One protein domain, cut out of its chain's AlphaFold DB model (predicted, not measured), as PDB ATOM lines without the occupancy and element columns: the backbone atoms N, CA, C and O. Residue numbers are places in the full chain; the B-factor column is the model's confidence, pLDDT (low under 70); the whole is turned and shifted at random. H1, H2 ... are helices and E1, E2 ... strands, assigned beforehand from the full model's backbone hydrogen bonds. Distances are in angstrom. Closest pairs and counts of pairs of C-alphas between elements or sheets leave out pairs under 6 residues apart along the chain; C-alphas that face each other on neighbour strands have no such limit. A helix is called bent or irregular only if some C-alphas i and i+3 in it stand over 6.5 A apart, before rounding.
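This is residues 3 to 125 of the 245 residues of the protein "Hypothetical protein" of Medioppia subpectinata (UniProt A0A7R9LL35). Three helices, H1, H2 and H3, make an up-and-down bundle in which each runs against the one before it, and a fourth, H4, runs lengthwise near H2 and H3. The small hairpin E1-E2 lies at one end of the long axis and the beginning of H1 at the other; short H5 lies beyond H3 and H4, after a loop whose residues 107 to 112 stick out. The printed part has 123 residues with five named helices and two named strands, in the order H1 H2 H3 E1 E2 H4 H5; the sheet, E1 - E2, is antiparallel and the class is mostly helix. It is only just compact, close to loose, with a radius of gyration of the C-alphas of 16.1 A and spans of 51 by 35 by 21 A.

H1, residues 11 to 30, begins with C-alpha 11 at (93.963, 103.426, 102.869) and is 29.8 A long. It is neither bent nor irregular, but only just: C-alphas 26 and 29 are 6.4 A apart. H2, residues 34 to 50, is 24.5 A long, and H3, residues 54 to 68, is 21.0 A long. E1, residues 74 to 76, and E2, residues 82 to 84, have three residues each. H4, residues 86 to 100, begins at C-alpha 86 (94.508, 67.109, 79.591) and is 20.6 A long. H5, residues 114 to 117, ends at C-alpha 117 (96.643, 68.927, 100.114).

H1 touches H2 with residues 21 to 29 alone, closest at the C-alphas of Ile 28 and Arg 37, 5.9 A; this helical hairpin has a shallow tilt of 13 degrees, opposite ways. H1 and H3 only just touch, with 3 pairs of C-alphas within 8 A, the closest being Phe 25 and Phe 60 at 7.1 A; they run the same way. H2 and H3, also a helical hairpin, touch, with the C-alphas of Ser 45 and Thr 57 closest, 4.6 A, at a shallow tilt of 19 degrees, opposite ways. The hairpin E1 and E2 has N 75 and O 83 within hydrogen-bond range, 2.9 A. H4 is close to H2 but not clearly touching, the C-alphas of Leu 42 and Leu 96 being closest at 7.2 A. H3 and H4 are near each other, with 9 pairs of C-alphas within 10 A. H4, with residues 97 to 100 alone, only just touches H5, with 3 pairs of C-alphas within 8 A; the closest are Leu 100 and Phe 116, 7.3 A. H1 and H4 are apart. Every O i to N i+4 pair is within hydrogen-bond range in H2, H3 and H4, and 14 of 16 are in H1; H5 is too short for such a pair.

The two C-alphas farthest apart, those of Thr 10 and Arg 81, are 50.8 A apart. The printed part has no cut. The link H4 to H5 is long, with 13 residues. Mean pLDDT of the printed part is 87.2; residues 7, 109 to 110 and 122 to 125 are under 70.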
ATOM      1  N   ARG A   3     101.942  99.131  90.428       70.12
ATOM      2  CA  ARG A   3     102.988  99.824  89.640       70.12
ATOM      3  C   ARG A   3     102.940 101.352  89.776       70.12
ATOM      4  O   ARG A   3     103.980 101.991  89.783       70.12
ATOM      5  N   ILE A   4     101.741 101.920  89.906       70.19
ATOM      6  CA  ILE A   4     101.511 103.370  90.024       70.19
ATOM      7  C   ILE A   4     101.887 103.854  91.429       70.19
ATOM      8  O   ILE A   4     102.482 104.912  91.578       70.19
ATOM      9  N   VAL A   5     101.595 103.051  92.456       76.00
ATOM     10  CA  VAL A   5     101.878 103.394  93.860       76.00
ATOM     11  C   VAL A   5     103.204 102.821  94.377       76.00
ATOM     12  O   VAL A   5     103.485 102.901  95.567       76.00
ATOM     13  N   LYS A   6     104.013 102.202  93.503       74.88
ATOM     14  CA  LYS A   6     105.269 101.501  93.845       74.88
ATOM     15  C   LYS A   6     105.133 100.516  95.022       74.88
ATOM     16  O   LYS A   6     106.058 100.341  95.800       74.88
ATOM     17  N   GLY A   7     103.966  99.887  95.161       69.94
ATOM     18  CA  GLY A   7     103.644  98.983  96.274       69.94
ATOM     19  C   GLY A   7     103.194  99.656  97.580       69.94
ATOM     20  O   GLY A   7     102.677  98.963  98.450       69.94
ATOM     21  N   PHE A   8     103.290 100.982  97.710       74.12
ATOM     22  CA  PHE A   8     102.854 101.720  98.901       74.12
ATOM     23  C   PHE A   8     101.404 102.187  98.755       74.12
ATOM     24  O   PHE A   8     101.110 103.277  98.266       74.12
ATOM     25  N   HIS A   9     100.464 101.336  99.157       79.50
ATOM     26  CA  HIS A   9      99.042 101.668  99.099       79.50
ATOM     27  C   HIS A   9      98.637 102.622 100.231       79.50
ATOM     28  O   HIS A   9      98.958 102.403 101.397       79.50
ATOM     29  N   THR A  10      97.858 103.653  99.902       81.06
ATOM     30  CA  THR A  10      97.121 104.440 100.897       81.06
ATOM     31  C   THR A  10      95.873 103.664 101.323       81.06
ATOM     32  O   THR A  10      95.435 102.751 100.619       81.06
ATOM     33  N   LYS A  11      95.234 104.049 102.439       77.50
ATOM     34  CA  LYS A  11      93.963 103.426 102.869       77.50
ATOM     35  C   LYS A  11      92.932 103.379 101.731       77.50
ATOM     36  O   LYS A  11      92.337 102.337 101.491       77.50
ATOM     37  N   LYS A  12      92.792 104.472 100.969       80.62
ATOM     38  CA  LYS A  12      91.853 104.562  99.837       80.62
ATOM     39  C   LYS A  12      92.215 103.614  98.690       80.62
ATOM     40  O   LYS A  12      91.337 102.924  98.179       80.62
ATOM     41  N   THR A  13      93.488 103.549  98.288       83.81
ATOM     42  CA  THR A  13      93.889 102.674  97.173       83.81
ATOM     43  C   THR A  13      93.873 101.199  97.557       83.81
ATOM     44  O   THR A  13      93.614 100.364  96.696       83.81
ATOM     45  N   ASN A  14      94.096 100.867  98.832       82.69
ATOM     46  CA  ASN A  14      93.942  99.506  99.341       82.69
ATOM     47  C   ASN A  14      92.467  99.072  99.322       82.69
ATOM     48  O   ASN A  14      92.145  98.041  98.736       82.69
ATOM     49  N   SER A  15      91.557  99.901  99.850       86.31
ATOM     50  CA  SER A  15      90.113  99.623  99.814       86.31
ATOM     51  C   SER A  15      89.582  99.451  98.391       86.31
ATOM     52  O   SER A  15      88.824  98.521  98.135       86.31
ATOM     53  N   PHE A  16      90.021 100.296  97.452       89.06
ATOM     54  CA  PHE A  16      89.652 100.164  96.042       89.06
ATOM     55  C   PHE A  16      90.121  98.829  95.445       89.06
ATOM     56  O   PHE A  16      89.333  98.118  94.831       89.06
ATOM     57  N   VAL A  17      91.386  98.450  95.664       90.06
ATOM     58  CA  VAL A  17      91.926  97.178  95.157       90.06
ATOM     59  C   VAL A  17      91.186  95.981  95.753       90.06
ATOM     60  O   VAL A  17      90.826  95.073  95.010       90.06
ATOM     61  N   ARG A  18      90.896  95.997  97.059       89.12
ATOM     62  CA  ARG A  18      90.098  94.948  97.712       89.12
ATOM     63  C   ARG A  18      88.693  94.845  97.123       89.12
ATOM     64  O   ARG A  18      88.229  93.733  96.900       89.12
ATOM     65  N   ALA A  19      88.049  95.974  96.827       92.25
ATOM     66  CA  ALA A  19      86.742  95.990  96.178       92.25
ATOM     67  C   ALA A  19      86.797  95.392  94.764       92.25
ATOM     68  O   ALA A  19      85.949  94.574  94.427       92.25
ATOM     69  N   CYS A  20      87.817  95.722  93.961       93.50
ATOM     70  CA  CYS A  20      88.002  95.113  92.640       93.50
ATOM     71  C   CYS A  20      88.237  93.601  92.728       93.50
ATOM     72  O   CYS A  20      87.631  92.850  91.976       93.50
ATOM     73  N   ILE A  21      89.085  93.155  93.659       95.44
ATOM     74  CA  ILE A  21      89.367  91.731  93.886       95.44
ATOM     75  C   ILE A  21      88.088  90.992  94.305       95.44
ATOM     76  O   ILE A  21      87.780  89.936  93.758       95.44
ATOM     77  N   ALA A  22      87.307  91.560  95.229       94.31
ATOM     78  CA  ALA A  22      86.026  90.991  95.641       94.31
ATOM     79  C   ALA A  22      85.018  90.955  94.481       94.31
ATOM     80  O   ALA A  22      84.353  89.942  94.285       94.31
ATOM     81  N   TYR A  23      84.951  92.021  93.680       95.56
ATOM     82  CA  TYR A  23      84.110  92.081  92.486       95.56
ATOM     83  C   TYR A  23      84.481  90.993  91.469       95.56
ATOM     84  O   TYR A  23      83.605  90.298  90.960       95.56
ATOM     85  N   SER A  24      85.776  90.779  91.214       95.56
ATOM     86  CA  SER A  24      86.243  89.660  90.388       95.56
ATOM     87  C   SER A  24      85.791  88.317  90.966       95.56
ATOM     88  O   SER A  24      85.267  87.488  90.232       95.56
ATOM     89  N   PHE A  25      85.914  88.115  92.280       96.00
ATOM     90  CA  PHE A  25      85.530  86.857  92.924       96.00
ATOM     91  C   PHE A  25      84.038  86.523  92.755       96.00
ATOM     92  O   PHE A  25      83.698  85.371  92.510       96.00
ATOM     93  N   ILE A  26      83.153  87.523  92.843       96.12
ATOM     94  CA  ILE A  26      81.700  87.319  92.702       96.12
ATOM     95  C   ILE A  26      81.230  87.232  91.244       96.12
ATOM     96  O   ILE A  26      80.157  86.694  90.993       96.12
ATOM     97  N   THR A  27      82.004  87.751  90.286       97.06
ATOM     98  CA  THR A  27      81.621  87.772  88.861       97.06
ATOM     99  C   THR A  27      82.187  86.607  88.063       97.06
ATOM    100  O   THR A  27      81.528  86.139  87.148       97.06
ATOM    101  N   ILE A  28      83.362  86.072  88.412       97.62
ATOM    102  CA  ILE A  28      83.919  84.896  87.719       97.62
ATOM    103  C   ILE A  28      82.932  83.709  87.671       97.62
ATOM    104  O   ILE A  28      82.805  83.117  86.599       97.62
ATOM    105  N   PRO A  29      82.185  83.366  88.744       96.31
ATOM    106  CA  PRO A  29      81.193  82.291  88.694       96.31
ATOM    107  C   PRO A  29      80.102  82.454  87.628       96.31
ATOM    108  O   PRO A  29      79.511  81.451  87.248       96.31
ATOM    109  N   SER A  30      79.821  83.676  87.152       95.62
ATOM    110  CA  SER A  30      78.777  83.923  86.149       95.62
ATOM    111  C   SER A  30      79.214  83.616  84.713       95.62
ATOM    112  O   SER A  30      78.452  83.873  83.787       95.62
ATOM    113  N   LEU A  31      80.448  83.152  84.508       94.31
ATOM    114  CA  LEU A  31      80.958  82.735  83.205       94.31
ATOM    115  C   LEU A  31      80.653  81.253  82.970       94.31
ATOM    116  O   LEU A  31      80.926  80.421  83.835       94.31
ATOM    117  N   ASP A  32      80.174  80.913  81.777       90.31
ATOM    118  CA  ASP A  32      79.874  79.520  81.423       90.31
ATOM    119  C   ASP A  32      81.161  78.685  81.287       90.31
ATOM    120  O   ASP A  32      81.277  77.577  81.822       90.31
ATOM    121  N   ASP A  33      82.177  79.256  80.632       90.50
ATOM    122  CA  ASP A  33      83.442  78.589  80.328       90.50
ATOM    123  C   ASP A  33      84.267  78.307  81.600       90.50
ATOM    124  O   ASP A  33      84.803  79.205  82.256       90.50
ATOM    125  N   VAL A  34      84.385  77.022  81.945       92.31
ATOM    126  CA  VAL A  34      85.160  76.525  83.090       92.31
ATOM    127  C   VAL A  34      86.667  76.775  82.953       92.31
ATOM    128  O   VAL A  34      87.323  77.076  83.952       92.31
ATOM    129  N   ILE A  35      87.222  76.717  81.738       92.62
ATOM    130  CA  ILE A  35      88.642  76.991  81.483       92.62
ATOM    131  C   ILE A  35      88.928  78.460  81.758       92.62
ATOM    132  O   ILE A  35      89.876  78.783  82.481       92.62
ATOM    133  N   LEU A  36      88.077  79.345  81.235       94.25
ATOM    134  CA  LEU A  36      88.206  80.777  81.472       94.25
ATOM    135  C   LEU A  36      88.074  81.102  82.963       94.25
ATOM    136  O   LEU A  36      88.866  81.881  83.493       94.25
ATOM    137  N   ARG A  37      87.128  80.465  83.667       96.62
ATOM    138  CA  ARG A  37      86.995  80.611  85.124       96.62
ATOM    139  C   ARG A  37      88.272  80.214  85.858       96.62
ATOM    140  O   ARG A  37      88.765  81.014  86.648       96.62
ATOM    141  N   LEU A  38      88.843  79.041  85.575       96.62
ATOM    142  CA  LEU A  38      90.106  78.588  86.177       96.62
ATOM    143  C   LEU A  38      91.246  79.588  85.930       96.62
ATOM    144  O   LEU A  38      91.909  80.030  86.871       96.62
ATOM    145  N   GLN A  39      91.430  80.023  84.681       97.00
ATOM    146  CA  GLN A  39      92.451  81.015  84.327       97.00
ATOM    147  C   GLN A  39      92.258  82.345  85.065       97.00
ATOM    148  O   GLN A  39      93.236  82.953  85.514       97.00
ATOM    149  N   LEU A  40      91.010  82.797  85.213       97.56
ATOM    150  CA  LEU A  40      90.677  84.024  85.931       97.56
ATOM    151  C   LEU A  40      90.871  83.882  87.437       97.56
ATOM    152  O   LEU A  40      91.377  84.827  88.046       97.56
ATOM    153  N   TYR A  41      90.538  82.736  88.042       98.06
ATOM    154  CA  TYR A  41      90.817  82.498  89.458       98.06
ATOM    155  C   TYR A  41      92.323  82.549  89.729       98.06
ATOM    156  O   TYR A  41      92.758  83.285  90.619       98.06
ATOM    157  N   LEU A  42      93.133  81.861  88.915       97.19
ATOM    158  CA  LEU A  42      94.587  81.869  89.063       97.19
ATOM    159  C   LEU A  42      95.173  83.270  88.822       97.19
ATOM    160  O   LEU A  42      95.909  83.788  89.661       97.19
ATOM    161  N   SER A  43      94.781  83.949  87.742       96.56
ATOM    162  CA  SER A  43      95.238  85.318  87.446       96.56
ATOM    163  C   SER A  43      94.851  86.314  88.544       96.56
ATOM    164  O   SER A  43      95.662  87.147  88.953       96.56
ATOM    165  N   SER A  44      93.632  86.208  89.073       97.38
ATOM    166  CA  SER A  44      93.152  87.065  90.162       97.38
ATOM    167  C   SER A  44      93.881  86.778  91.472       97.38
ATOM    168  O   SER A  44      94.178  87.720  92.205       97.38
ATOM    169  N   SER A  45      94.254  85.518  91.728       96.75
ATOM    170  CA  SER A  45      95.063  85.136  92.893       96.75
ATOM    171  C   SER A  45      96.484  85.719  92.842       96.75
ATOM    172  O   SER A  45      96.987  86.233  93.844       96.75
ATOM    173  N   TYR A  46      97.114  85.767  91.659       94.94
ATOM    174  CA  TYR A  46      98.369  86.500  91.477       94.94
ATOM    175  C   TYR A  46      98.188  87.984  91.801       94.94
ATOM    176  O   TYR A  46      98.993  88.561  92.536       94.94
ATOM    177  N   VAL A  47      97.121  88.607  91.283       93.94
ATOM    178  CA  VAL A  47      96.822  90.025  91.528       93.94
ATOM    179  C   VAL A  47      96.562  90.290  93.013       93.94
ATOM    180  O   VAL A  47      97.053  91.290  93.542       93.94
ATOM    181  N   SER A  48      95.842  89.423  93.721       94.25
ATOM    182  CA  SER A  48      95.601  89.601  95.154       94.25
ATOM    183  C   SER A  48      96.881  89.429  95.972       94.25
ATOM    184  O   SER A  48      97.145  90.264  96.842       94.25
ATOM    185  N   LEU A  49      97.731  88.448  95.639       93.56
ATOM    186  CA  LEU A  49      98.999  88.221  96.340       93.56
ATOM    187  C   LEU A  49      99.921  89.434  96.224       93.56
ATOM    188  O   LEU A  49     100.411  89.946  97.230       93.56
ATOM    189  N   ILE A  50     100.114  89.959  95.009       90.81
ATOM    190  CA  ILE A  50     101.012  91.104  94.798       90.81
ATOM    191  C   ILE A  50     100.525  92.389  95.480       90.81
ATOM    192  O   ILE A  50     101.331  93.290  95.715       90.81
ATOM    193  N   ASN A  51      99.225  92.498  95.769       89.75
ATOM    194  CA  ASN A  51      98.639  93.615  96.513       89.75
ATOM    195  C   ASN A  51      98.503  93.310  98.022       89.75
ATOM    196  O   ASN A  51      97.833  94.058  98.734       89.75
ATOM    197  N   GLY A  52      99.114  92.229  98.524       88.50
ATOM    198  CA  GLY A  52      99.124  91.870  99.948       88.50
ATOM    199  C   GLY A  52      97.766  91.420 100.498       88.50
ATOM    200  O   GLY A  52      97.525  91.498 101.700       88.50
ATOM    201  N   CYS A  53      96.852  90.987  99.631       91.50
ATOM    202  CA  CYS A  53      95.497  90.571  99.986       91.50
ATOM    203  C   CYS A  53      95.441  89.049 100.197       91.50
ATOM    204  O   CYS A  53      94.781  88.341  99.441       91.50
ATOM    205  N   LEU A  54      96.171  88.546 101.202       91.19
ATOM    206  CA  LEU A  54      96.340  87.104 101.446       91.19
ATOM    207  C   LEU A  54      95.021  86.336 101.648       91.19
ATOM    208  O   LEU A  54      94.863  85.307 100.996       91.19
ATOM    209  N   PRO A  55      94.038  86.824 102.436       91.19
ATOM    210  CA  PRO A  55      92.769  86.107 102.600       91.19
ATOM    211  C   PRO A  55      91.997  85.953 101.283       91.19
ATOM    212  O   PRO A  55      91.345  84.940 101.035       91.19
ATOM    213  N   GLN A  56      92.080  86.962 100.410       93.25
ATOM    214  CA  GLN A  56      91.477  86.894  99.085       93.25
ATOM    215  C   GLN A  56      92.239  85.907  98.201       93.25
ATOM    216  O   GLN A  56      91.599  85.074  97.573       93.25
ATOM    217  N   THR A  57      93.578  85.954  98.189       95.25
ATOM    218  CA  THR A  57      94.417  84.977  97.470       95.25
ATOM    219  C   THR A  57      94.033  83.549  97.830       95.25
ATOM    220  O   THR A  57      93.783  82.750  96.933       95.25
ATOM    221  N   ASP A  58      93.909  83.259  99.125       93.00
ATOM    222  CA  ASP A  58      93.466  81.956  99.615       93.00
ATOM    223  C   ASP A  58      92.079  81.576  99.073       93.00
ATOM    224  O   ASP A  58      91.892  80.491  98.529       93.00
ATOM    225  N   SER A  59      91.118  82.500  99.129       94.75
ATOM    226  CA  SER A  59      89.762  82.265  98.615       94.75
ATOM    227  C   SER A  59      89.761  81.924  97.116       94.75
ATOM    228  O   SER A  59      89.089  80.979  96.695       94.75
ATOM    229  N   PHE A  60      90.536  82.659  96.305       97.12
ATOM    230  CA  PHE A  60      90.704  82.378  94.873       97.12
ATOM    231  C   PHE A  60      91.316  80.995  94.633       97.12
ATOM    232  O   PHE A  60      90.821  80.255  93.787       97.12
ATOM    233  N   LEU A  61      92.364  80.642  95.382       95.50
ATOM    234  CA  LEU A  61      93.072  79.372  95.219       95.50
ATOM    235  C   LEU A  61      92.229  78.179  95.657       95.50
ATOM    236  O   LEU A  61      92.144  77.211  94.908       95.50
ATOM    237  N   LYS A  62      91.530  78.263  96.794       93.38
ATOM    238  CA  LYS A  62      90.567  77.237  97.225       93.38
ATOM    239  C   LYS A  62      89.512  76.985  96.157       93.38
ATOM    240  O   LYS A  62      89.289  75.846  95.767       93.38
ATOM    241  N   THR A  63      88.922  78.059  95.637       95.25
ATOM    242  CA  THR A  63      87.887  77.955  94.600       95.25
ATOM    243  C   THR A  63      88.444  77.344  93.316       95.25
ATOM    244  O   THR A  63      87.808  76.473  92.733       95.25
ATOM    245  N   ALA A  64      89.650  77.745  92.901       95.38
ATOM    246  CA  ALA A  64      90.332  77.153  91.756       95.38
ATOM    247  C   ALA A  64      90.580  75.652  91.946       95.38
ATOM    248  O   ALA A  64      90.272  74.878  91.047       95.38
ATOM    249  N   ILE A  65      91.103  75.242  93.104       92.38
ATOM    250  CA  ILE A  65      91.403  73.841  93.425       92.38
ATOM    251  C   ILE A  65      90.127  72.993  93.389       92.38
ATOM    252  O   ILE A  65      90.106  71.950  92.743       92.38
ATOM    253  N   THR A  66      89.036  73.467  93.994       90.69
ATOM    254  CA  THR A  66      87.738  72.779  93.922       90.69
ATOM    255  C   THR A  66      87.202  72.715  92.490       90.69
ATOM    256  O   THR A  66      86.654  71.696  92.081       90.69
ATOM    257  N   LEU A  67      87.375  73.779  91.698       92.50
ATOM    258  CA  LEU A  67      86.893  73.822  90.316       92.50
ATOM    259  C   LEU A  67      87.677  72.886  89.382       92.50
ATOM    260  O   LEU A  67      87.093  72.378  88.428       92.50
ATOM    261  N   ILE A  68      88.960  72.609  89.658       91.19
ATOM    262  CA  ILE A  68      89.752  71.618  88.902       91.19
ATOM    263  C   ILE A  68      89.054  70.254  88.908       91.19
ATOM    264  O   ILE A  68      88.990  69.605  87.869       91.19
ATOM    265  N   GLN A  69      88.482  69.851  90.047       83.62
ATOM    266  CA  GLN A  69      87.774  68.572  90.194       83.62
ATOM    267  C   GLN A  69      86.469  68.505  89.381       83.62
ATOM    268  O   GLN A  69      85.903  67.433  89.194       83.62
ATOM    269  N   GLN A  70      85.972  69.647  88.904       84.12
ATOM    270  CA  GLN A  70      84.761  69.751  88.088       84.12
ATOM    271  C   GLN A  70      85.075  69.924  86.596       84.12
ATOM    272  O   GLN A  70      84.157  70.086  85.790       84.12
ATOM    273  N   LEU A  71      86.357  69.926  86.212       88.00
ATOM    274  CA  LEU A  71      86.765  70.072  84.822       88.00
ATOM    275  C   LEU A  71      86.386  68.800  84.040       88.00
ATOM    276  O   LEU A  71      86.853  67.713  84.380       88.00
ATOM    277  N   PRO A  72      85.573  68.898  82.974       86.62
ATOM    278  CA  PRO A  72      85.242  67.732  82.169       86.62
ATOM    279  C   PRO A  72      86.474  67.239  81.403       86.62
ATOM    280  O   PRO A  72      87.315  68.033  80.979       86.62
ATOM    281  N   GLN A  73      86.557  65.927  81.169       85.31
ATOM    282  CA  GLN A  73      87.651  65.312  80.402       85.31
ATOM    283  C   GLN A  73      87.693  65.801  78.942       85.31
ATOM    284  O   GLN A  73      88.759  65.887  78.333       85.31
ATOM    285  N   TYR A  74      86.531  66.151  78.387       87.19
ATOM    286  CA  TYR A  74      86.384  66.652  77.025       87.19
ATOM    287  C   TYR A  74      85.516  67.906  77.003       87.19
ATOM    288  O   TYR A  74      84.533  68.000  77.735       87.19
ATOM    289  N   ILE A  75      85.871  68.846  76.130       86.69
ATOM    290  CA  ILE A  75      85.103  70.062  75.859       86.69
ATOM    291  C   ILE A  75      84.773  70.173  74.375       86.69
ATOM    292  O   ILE A  75      85.574  69.804  73.507       86.69
ATOM    293  N   ASP A  76      83.601  70.725  74.090       82.56
ATOM    294  CA  ASP A  76      83.173  70.995  72.726       82.56
ATOM    295  C   ASP A  76      84.008  72.129  72.131       82.56
ATOM    296  O   ASP A  76      84.158  73.207  72.707       82.56
ATOM    297  N   SER A  77      84.593  71.873  70.963       74.31
ATOM    298  CA  SER A  77      85.308  72.898  70.204       74.31
ATOM    299  C   SER A  77      84.404  73.548  69.172       74.31
ATOM    300  O   SER A  77      83.479  72.913  68.670       74.31
ATOM    301  N   SER A  78      84.764  74.764  68.750       72.38
ATOM    302  CA  SER A  78      84.171  75.454  67.590       72.38
ATOM    303  C   SER A  78      84.067  74.576  66.338       72.38
ATOM    304  O   SER A  78      83.175  74.759  65.520       72.38
ATOM    305  N   ASP A  79      84.969  73.601  66.212       77.25
ATOM    306  CA  ASP A  79      85.079  72.694  65.068       77.25
ATOM    307  C   ASP A  79      84.173  71.447  65.199       77.25
ATOM    308  O   ASP A  79      84.285  70.512  64.405       77.25
ATOM    309  N   GLY A  80      83.330  71.380  66.239       77.19
ATOM    310  CA  GLY A  80      82.405  70.274  66.521       77.19
ATOM    311  C   GLY A  80      83.069  68.982  67.011       77.19
ATOM    312  O   GLY A  80      82.397  67.967  67.171       77.19
ATOM    313  N   ARG A  81      84.388  68.990  67.234       80.19
ATOM    314  CA  ARG A  81      85.134  67.835  67.752       80.19
ATOM    315  C   ARG A  81      85.406  68.003  69.248       80.19
ATOM    316  O   ARG A  81      85.889  69.072  69.632       80.19
ATOM    317  N   PRO A  82      85.180  66.966  70.072       82.75
ATOM    318  CA  PRO A  82      85.574  67.005  71.472       82.75
ATOM    319  C   PRO A  82      87.101  67.126  71.562       82.75
ATOM    320  O   PRO A  82      87.833  66.333  70.964       82.75
ATOM    321  N   LYS A  83      87.592  68.128  72.295       86.81
ATOM    322  CA  LYS A  83      89.017  68.272  72.629       86.81
ATOM    323  C   LYS A  83      89.233  67.839  74.072       86.81
ATOM    324  O   LYS A  83      88.481  68.246  74.953       86.81
ATOM    325  N   SER A  84      90.256  67.013  74.296       88.50
ATOM    326  CA  SER A  84      90.681  66.647  75.650       88.50
ATOM    327  C   SER A  84      91.179  67.888  76.392       88.50
ATOM    328  O   SER A  84      91.881  68.729  75.817       88.50
ATOM    329  N   THR A  85      90.827  67.985  77.671       89.50
ATOM    330  CA  THR A  85      91.293  69.042  78.571       89.50
ATOM    331  C   THR A  85      92.658  68.737  79.199       89.50
ATOM    332  O   THR A  85      93.257  69.647  79.774       89.50
ATOM    333  N   ASP A  86      93.219  67.532  79.011       87.75
ATOM    334  CA  ASP A  86      94.508  67.109  79.591       87.75
ATOM    335  C   ASP A  86      95.663  68.095  79.333       87.75
ATOM    336  O   ASP A  86      96.383  68.427  80.280       87.75
ATOM    337  N   PRO A  87      95.870  68.623  78.103       89.81
ATOM    338  CA  PRO A  87      96.984  69.538  77.847       89.81
ATOM    339  C   PRO A  87      96.842  70.858  78.613       89.81
ATOM    340  O   PRO A  87      97.832  71.407  79.104       89.81
ATOM    341  N   PHE A  88      95.607  71.360  78.730       92.44
ATOM    342  CA  PHE A  88      95.303  72.550  79.519       92.44
ATOM    343  C   PHE A  88      95.518  72.271  81.006       92.44
ATOM    344  O   PHE A  88      96.223  73.027  81.673       92.44
ATOM    345  N   LEU A  89      94.962  71.168  81.504       91.56
ATOM    346  CA  LEU A  89      95.020  70.781  82.905       91.56
ATOM    347  C   LEU A  89      96.462  70.607  83.389       91.56
ATOM    348  O   LEU A  89      96.829  71.152  84.429       91.56
ATOM    349  N   LEU A  90      97.306  69.933  82.605       88.81
ATOM    350  CA  LEU A  90      98.726  69.763  82.916       88.81
ATOM    351  C   LEU A  90      99.453  71.112  83.008       88.81
ATOM    352  O   LEU A  90     100.211  71.355  83.950       88.81
ATOM    353  N   SER A  91      99.210  72.004  82.042       92.25
ATOM    354  CA  SER A  91      99.793  73.349  82.042       92.25
ATOM    355  C   SER A  91      99.327  74.161  83.253       92.25
ATOM    356  O   SER A  91     100.141  74.790  83.932       92.25
ATOM    357  N   TYR A  92      98.031  74.100  83.553       94.88
ATOM    358  CA  TYR A  92      97.407  74.831  84.643       94.88
ATOM    359  C   TYR A  92      97.901  74.356  86.014       94.88
ATOM    360  O   TYR A  92      98.334  75.178  86.820       94.88
ATOM    361  N   ILE A  93      97.920  73.042  86.264       92.00
ATOM    362  CA  ILE A  93      98.431  72.461  87.516       92.00
ATOM    363  C   ILE A  93      99.905  72.822  87.707       92.00
ATOM    364  O   ILE A  93     100.302  73.208  88.803       92.00
ATOM    365  N   SER A  94     100.721  72.768  86.650       91.00
ATOM    366  CA  SER A  94     102.133  73.157  86.742       91.00
ATOM    367  C   SER A  94     102.305  74.622  87.171       91.00
ATOM    368  O   SER A  94     103.137  74.920  88.034       91.00
ATOM    369  N   GLN A  95     101.490  75.531  86.622       94.12
ATOM    370  CA  GLN A  95     101.492  76.946  87.012       94.12
ATOM    371  C   GLN A  95     100.990  77.147  88.444       94.12
ATOM    372  O   GLN A  95     101.623  77.872  89.212       94.12
ATOM    373  N   LEU A  96      99.900  76.474  88.819       94.69
ATOM    374  CA  LEU A  96      99.329  76.526  90.162       94.69
ATOM    375  C   LEU A  96     100.329  76.027  91.212       94.69
ATOM    376  O   LEU A  96     100.581  76.733  92.180       94.69
ATOM    377  N   LEU A  97     100.960  74.869  91.003       91.94
ATOM    378  CA  LEU A  97     101.975  74.331  91.916       91.94
ATOM    379  C   LEU A  97     103.175  75.273  92.038       91.94
ATOM    380  O   LEU A  97     103.628  75.553  93.146       91.94
ATOM    381  N   SER A  98     103.653  75.817  90.914       91.94
ATOM    382  CA  SER A  98     104.735  76.811  90.917       91.94
ATOM    383  C   SER A  98     104.353  78.068  91.702       91.94
ATOM    384  O   SER A  98     105.200  78.673  92.355       91.94
ATOM    385  N   PHE A  99     103.079  78.464  91.652       94.25
ATOM    386  CA  PHE A  99     102.567  79.591  92.418       94.25
ATOM    387  C   PHE A  99     102.450  79.283  93.909       94.25
ATOM    388  O   PHE A  99     102.876  80.091  94.729       94.25
ATOM    389  N   LEU A 100     101.933  78.111  94.270       91.12
ATOM    390  CA  LEU A 100     101.776  77.705  95.665       91.12
ATOM    391  C   LEU A 100     103.114  77.636  96.417       91.12
ATOM    392  O   LEU A 100     103.130  77.850  97.622       91.12
ATOM    393  N   LEU A 101     104.245  77.443  95.724       88.75
ATOM    394  CA  LEU A 101     105.582  77.533  96.333       88.75
ATOM    395  C   LEU A 101     105.912  78.921  96.905       88.75
ATOM    396  O   LEU A 101     106.744  79.022  97.805       88.75
ATOM    397  N   ILE A 102     105.318  79.990  96.363       90.88
ATOM    398  CA  ILE A 102     105.583  81.373  96.792       90.88
ATOM    399  C   ILE A 102     104.438  81.983  97.604       90.88
ATOM    400  O   ILE A 102     104.606  83.057  98.186       90.88
ATOM    401  N   VAL A 103     103.267  81.347  97.616       90.94
ATOM    402  CA  VAL A 103     102.124  81.797  98.411       90.94
ATOM    403  C   VAL A 103     102.413  81.461  99.875       90.94
ATOM    404  O   VAL A 103     102.671  80.298 100.181       90.94
ATOM    405  N   PRO A 104     102.401  82.449 100.788       88.19
ATOM    406  CA  PRO A 104     102.613  82.173 102.195       88.19
ATOM    407  C   PRO A 104     101.440  81.360 102.726       88.19
ATOM    408  O   PRO A 104     100.279  81.645 102.424       88.19
ATOM    409  N   ASP A 105     101.771  80.370 103.533       82.38
ATOM    410  CA  ASP A 105     100.779  79.545 104.187       82.38
ATOM    411  C   ASP A 105     100.090  80.291 105.336       82.38
ATOM    412  O   ASP A 105     100.591  81.317 105.810       82.38
ATOM    413  N   ASN A 106      98.946  79.782 105.797       78.38
ATOM    414  CA  ASN A 106      98.295  80.332 106.980       78.38
ATOM    415  C   ASN A 106      99.068  79.889 108.238       78.38
ATOM    416  O   ASN A 106      99.024  78.703 108.565       78.38
ATOM    417  N   PRO A 107      99.743  80.801 108.966       71.19
ATOM    418  CA  PRO A 107     100.523  80.435 110.149       71.19
ATOM    419  C   PRO A 107      99.661  79.874 111.287       71.19
ATOM    420  O   PRO A 107     100.170  79.120 112.110       71.19
ATOM    421  N   ASP A 108      98.368  80.210 111.307       76.06
ATOM    422  CA  ASP A 108      97.390  79.719 112.285       76.06
ATOM    423  C   ASP A 108      96.605  78.499 111.759       76.06
ATOM    424  O   ASP A 108      95.618  78.068 112.359       76.06
ATOM    425  N   GLY A 109      96.988  77.974 110.590       68.19
ATOM    426  CA  GLY A 109      96.387  76.786 109.996       68.19
ATOM    427  C   GLY A 109      96.705  75.518 110.799       68.19
ATOM    428  O   GLY A 109      97.717  75.464 111.497       68.19
ATOM    429  N   PRO A 110      95.862  74.474 110.698       64.88
ATOM    430  CA  PRO A 110      96.077  73.232 111.437       64.88
ATOM    431  C   PRO A 110      97.368  72.522 111.010       64.88
ATOM    432  O   PRO A 110      97.989  71.850 111.829       64.88
ATOM    433  N   GLU A 111      97.774  72.671 109.743       75.00
ATOM    434  CA  GLU A 111      98.931  71.996 109.162       75.00
ATOM    435  C   GLU A 111      99.566  72.819 108.027       75.00
ATOM    436  O   GLU A 111      98.851  73.562 107.343       75.00
ATOM    437  N   PRO A 112     100.880  72.650 107.773       78.94
ATOM    438  CA  PRO A 112     101.550  73.265 106.635       78.94
ATOM    439  C   PRO A 112     101.056  72.708 105.292       78.94
ATOM    440  O   PRO A 112     100.673  71.543 105.177       78.94
ATOM    441  N   LEU A 113     101.181  73.520 104.249       82.31
ATOM    442  CA  LEU A 113     100.872  73.238 102.853       82.31
ATOM    443  C   LEU A 113      99.411  72.822 102.615       82.31
ATOM    444  O   LEU A 113      99.139  72.054 101.693       82.31
ATOM    445  N   TYR A 114      98.444  73.336 103.384       84.12
ATOM    446  CA  TYR A 114      97.049  72.877 103.271       84.12
ATOM    447  C   TYR A 114      96.446  73.077 101.866       84.12
ATOM    448  O   TYR A 114      95.630  72.269 101.428       84.12
ATOM    449  N   LEU A 115      96.854  74.117 101.122       86.06
ATOM    450  CA  LEU A 115      96.422  74.309  99.728       86.06
ATOM    451  C   LEU A 115      96.980  73.230  98.792       86.06
ATOM    452  O   LEU A 115      96.298  72.841  97.849       86.06
ATOM    453  N   PHE A 116      98.187  72.718  99.052       84.31
ATOM    454  CA  PHE A 116      98.728  71.592  98.289       84.31
ATOM    455  C   PHE A 116      97.930  70.317  98.544       84.31
ATOM    456  O   PHE A 116      97.676  69.576  97.600       84.31
ATOM    457  N   LYS A 117      97.474  70.092  99.781       81.31
ATOM    458  CA  LYS A 117      96.643  68.927 100.114       81.31
ATOM    459  C   LYS A 117      95.310  68.909  99.373       81.31
ATOM    460  O   LYS A 117      94.812  67.850  99.017       81.31
ATOM    461  N   GLY A 118      94.760  70.080  99.053       80.88
ATOM    462  CA  GLY A 118      93.561  70.174  98.217       80.88
ATOM    463  C   GLY A 118      93.731  69.598  96.801       80.88
ATOM    464  O   GLY A 118      92.734  69.368  96.122       80.88
ATOM    465  N   LEU A 119      94.970  69.352  96.357       80.25
ATOM    466  CA  LEU A 119      95.307  68.741  95.067       80.25
ATOM    467  C   LEU A 119      95.595  67.231  95.162       80.25
ATOM    468  O   LEU A 119      96.013  66.644  94.166       80.25
ATOM    469  N   GLU A 120      95.414  66.599  96.327       72.62
ATOM    470  CA  GLU A 120      95.655  65.156  96.497       72.62
ATOM    471  C   GLU A 120      94.638  64.291  95.743       72.62
ATOM    472  O   GLU A 120      94.972  63.185  95.330       72.62
ATOM    473  N   SER A 121      93.426  64.801  95.513       70.62
ATOM    474  CA  SER A 121      92.409  64.107  94.722       70.62
ATOM    475  C   SER A 121      92.649  64.293  93.229       70.62
ATOM    476  O   SER A 121      92.873  65.411  92.749       70.62
ATOM    477  N   TYR A 122      92.534  63.208  92.467       69.38
ATOM    478  CA  TYR A 122      92.669  63.265  91.020       69.38
ATOM    479  C   TYR A 122      91.581  64.123  90.344       69.38
ATOM    480  O   TYR A 122      90.465  64.281  90.827       69.38
ATOM    481  N   PRO A 123      91.872  64.719  89.183       68.19
ATOM    482  CA  PRO A 123      90.891  65.542  88.476       68.19
ATOM    483  C   PRO A 123      89.751  64.720  87.849       68.19
ATOM    484  O   PRO A 123      88.689  65.267  87.573       68.19
ATOM    485  N   TYR A 124      89.935  63.411  87.645       69.75
ATOM    486  CA  TYR A 124      88.956  62.547  86.979       69.75
ATOM    487  C   TYR A 124      88.378  61.512  87.932       69.75
ATOM    488  O   TYR A 124      89.113  60.729  88.526       69.75
ATOM    489  N   HIS A 125      87.053  61.517  88.050       68.12
ATOM    490  CA  HIS A 125      86.290  60.670  88.958       68.12
ATOM    491  C   HIS A 125      85.031  60.156  88.263       68.12
ATOM    492  O   HIS A 125      84.424  60.856  87.450       68.12
TER     493      HIS A 125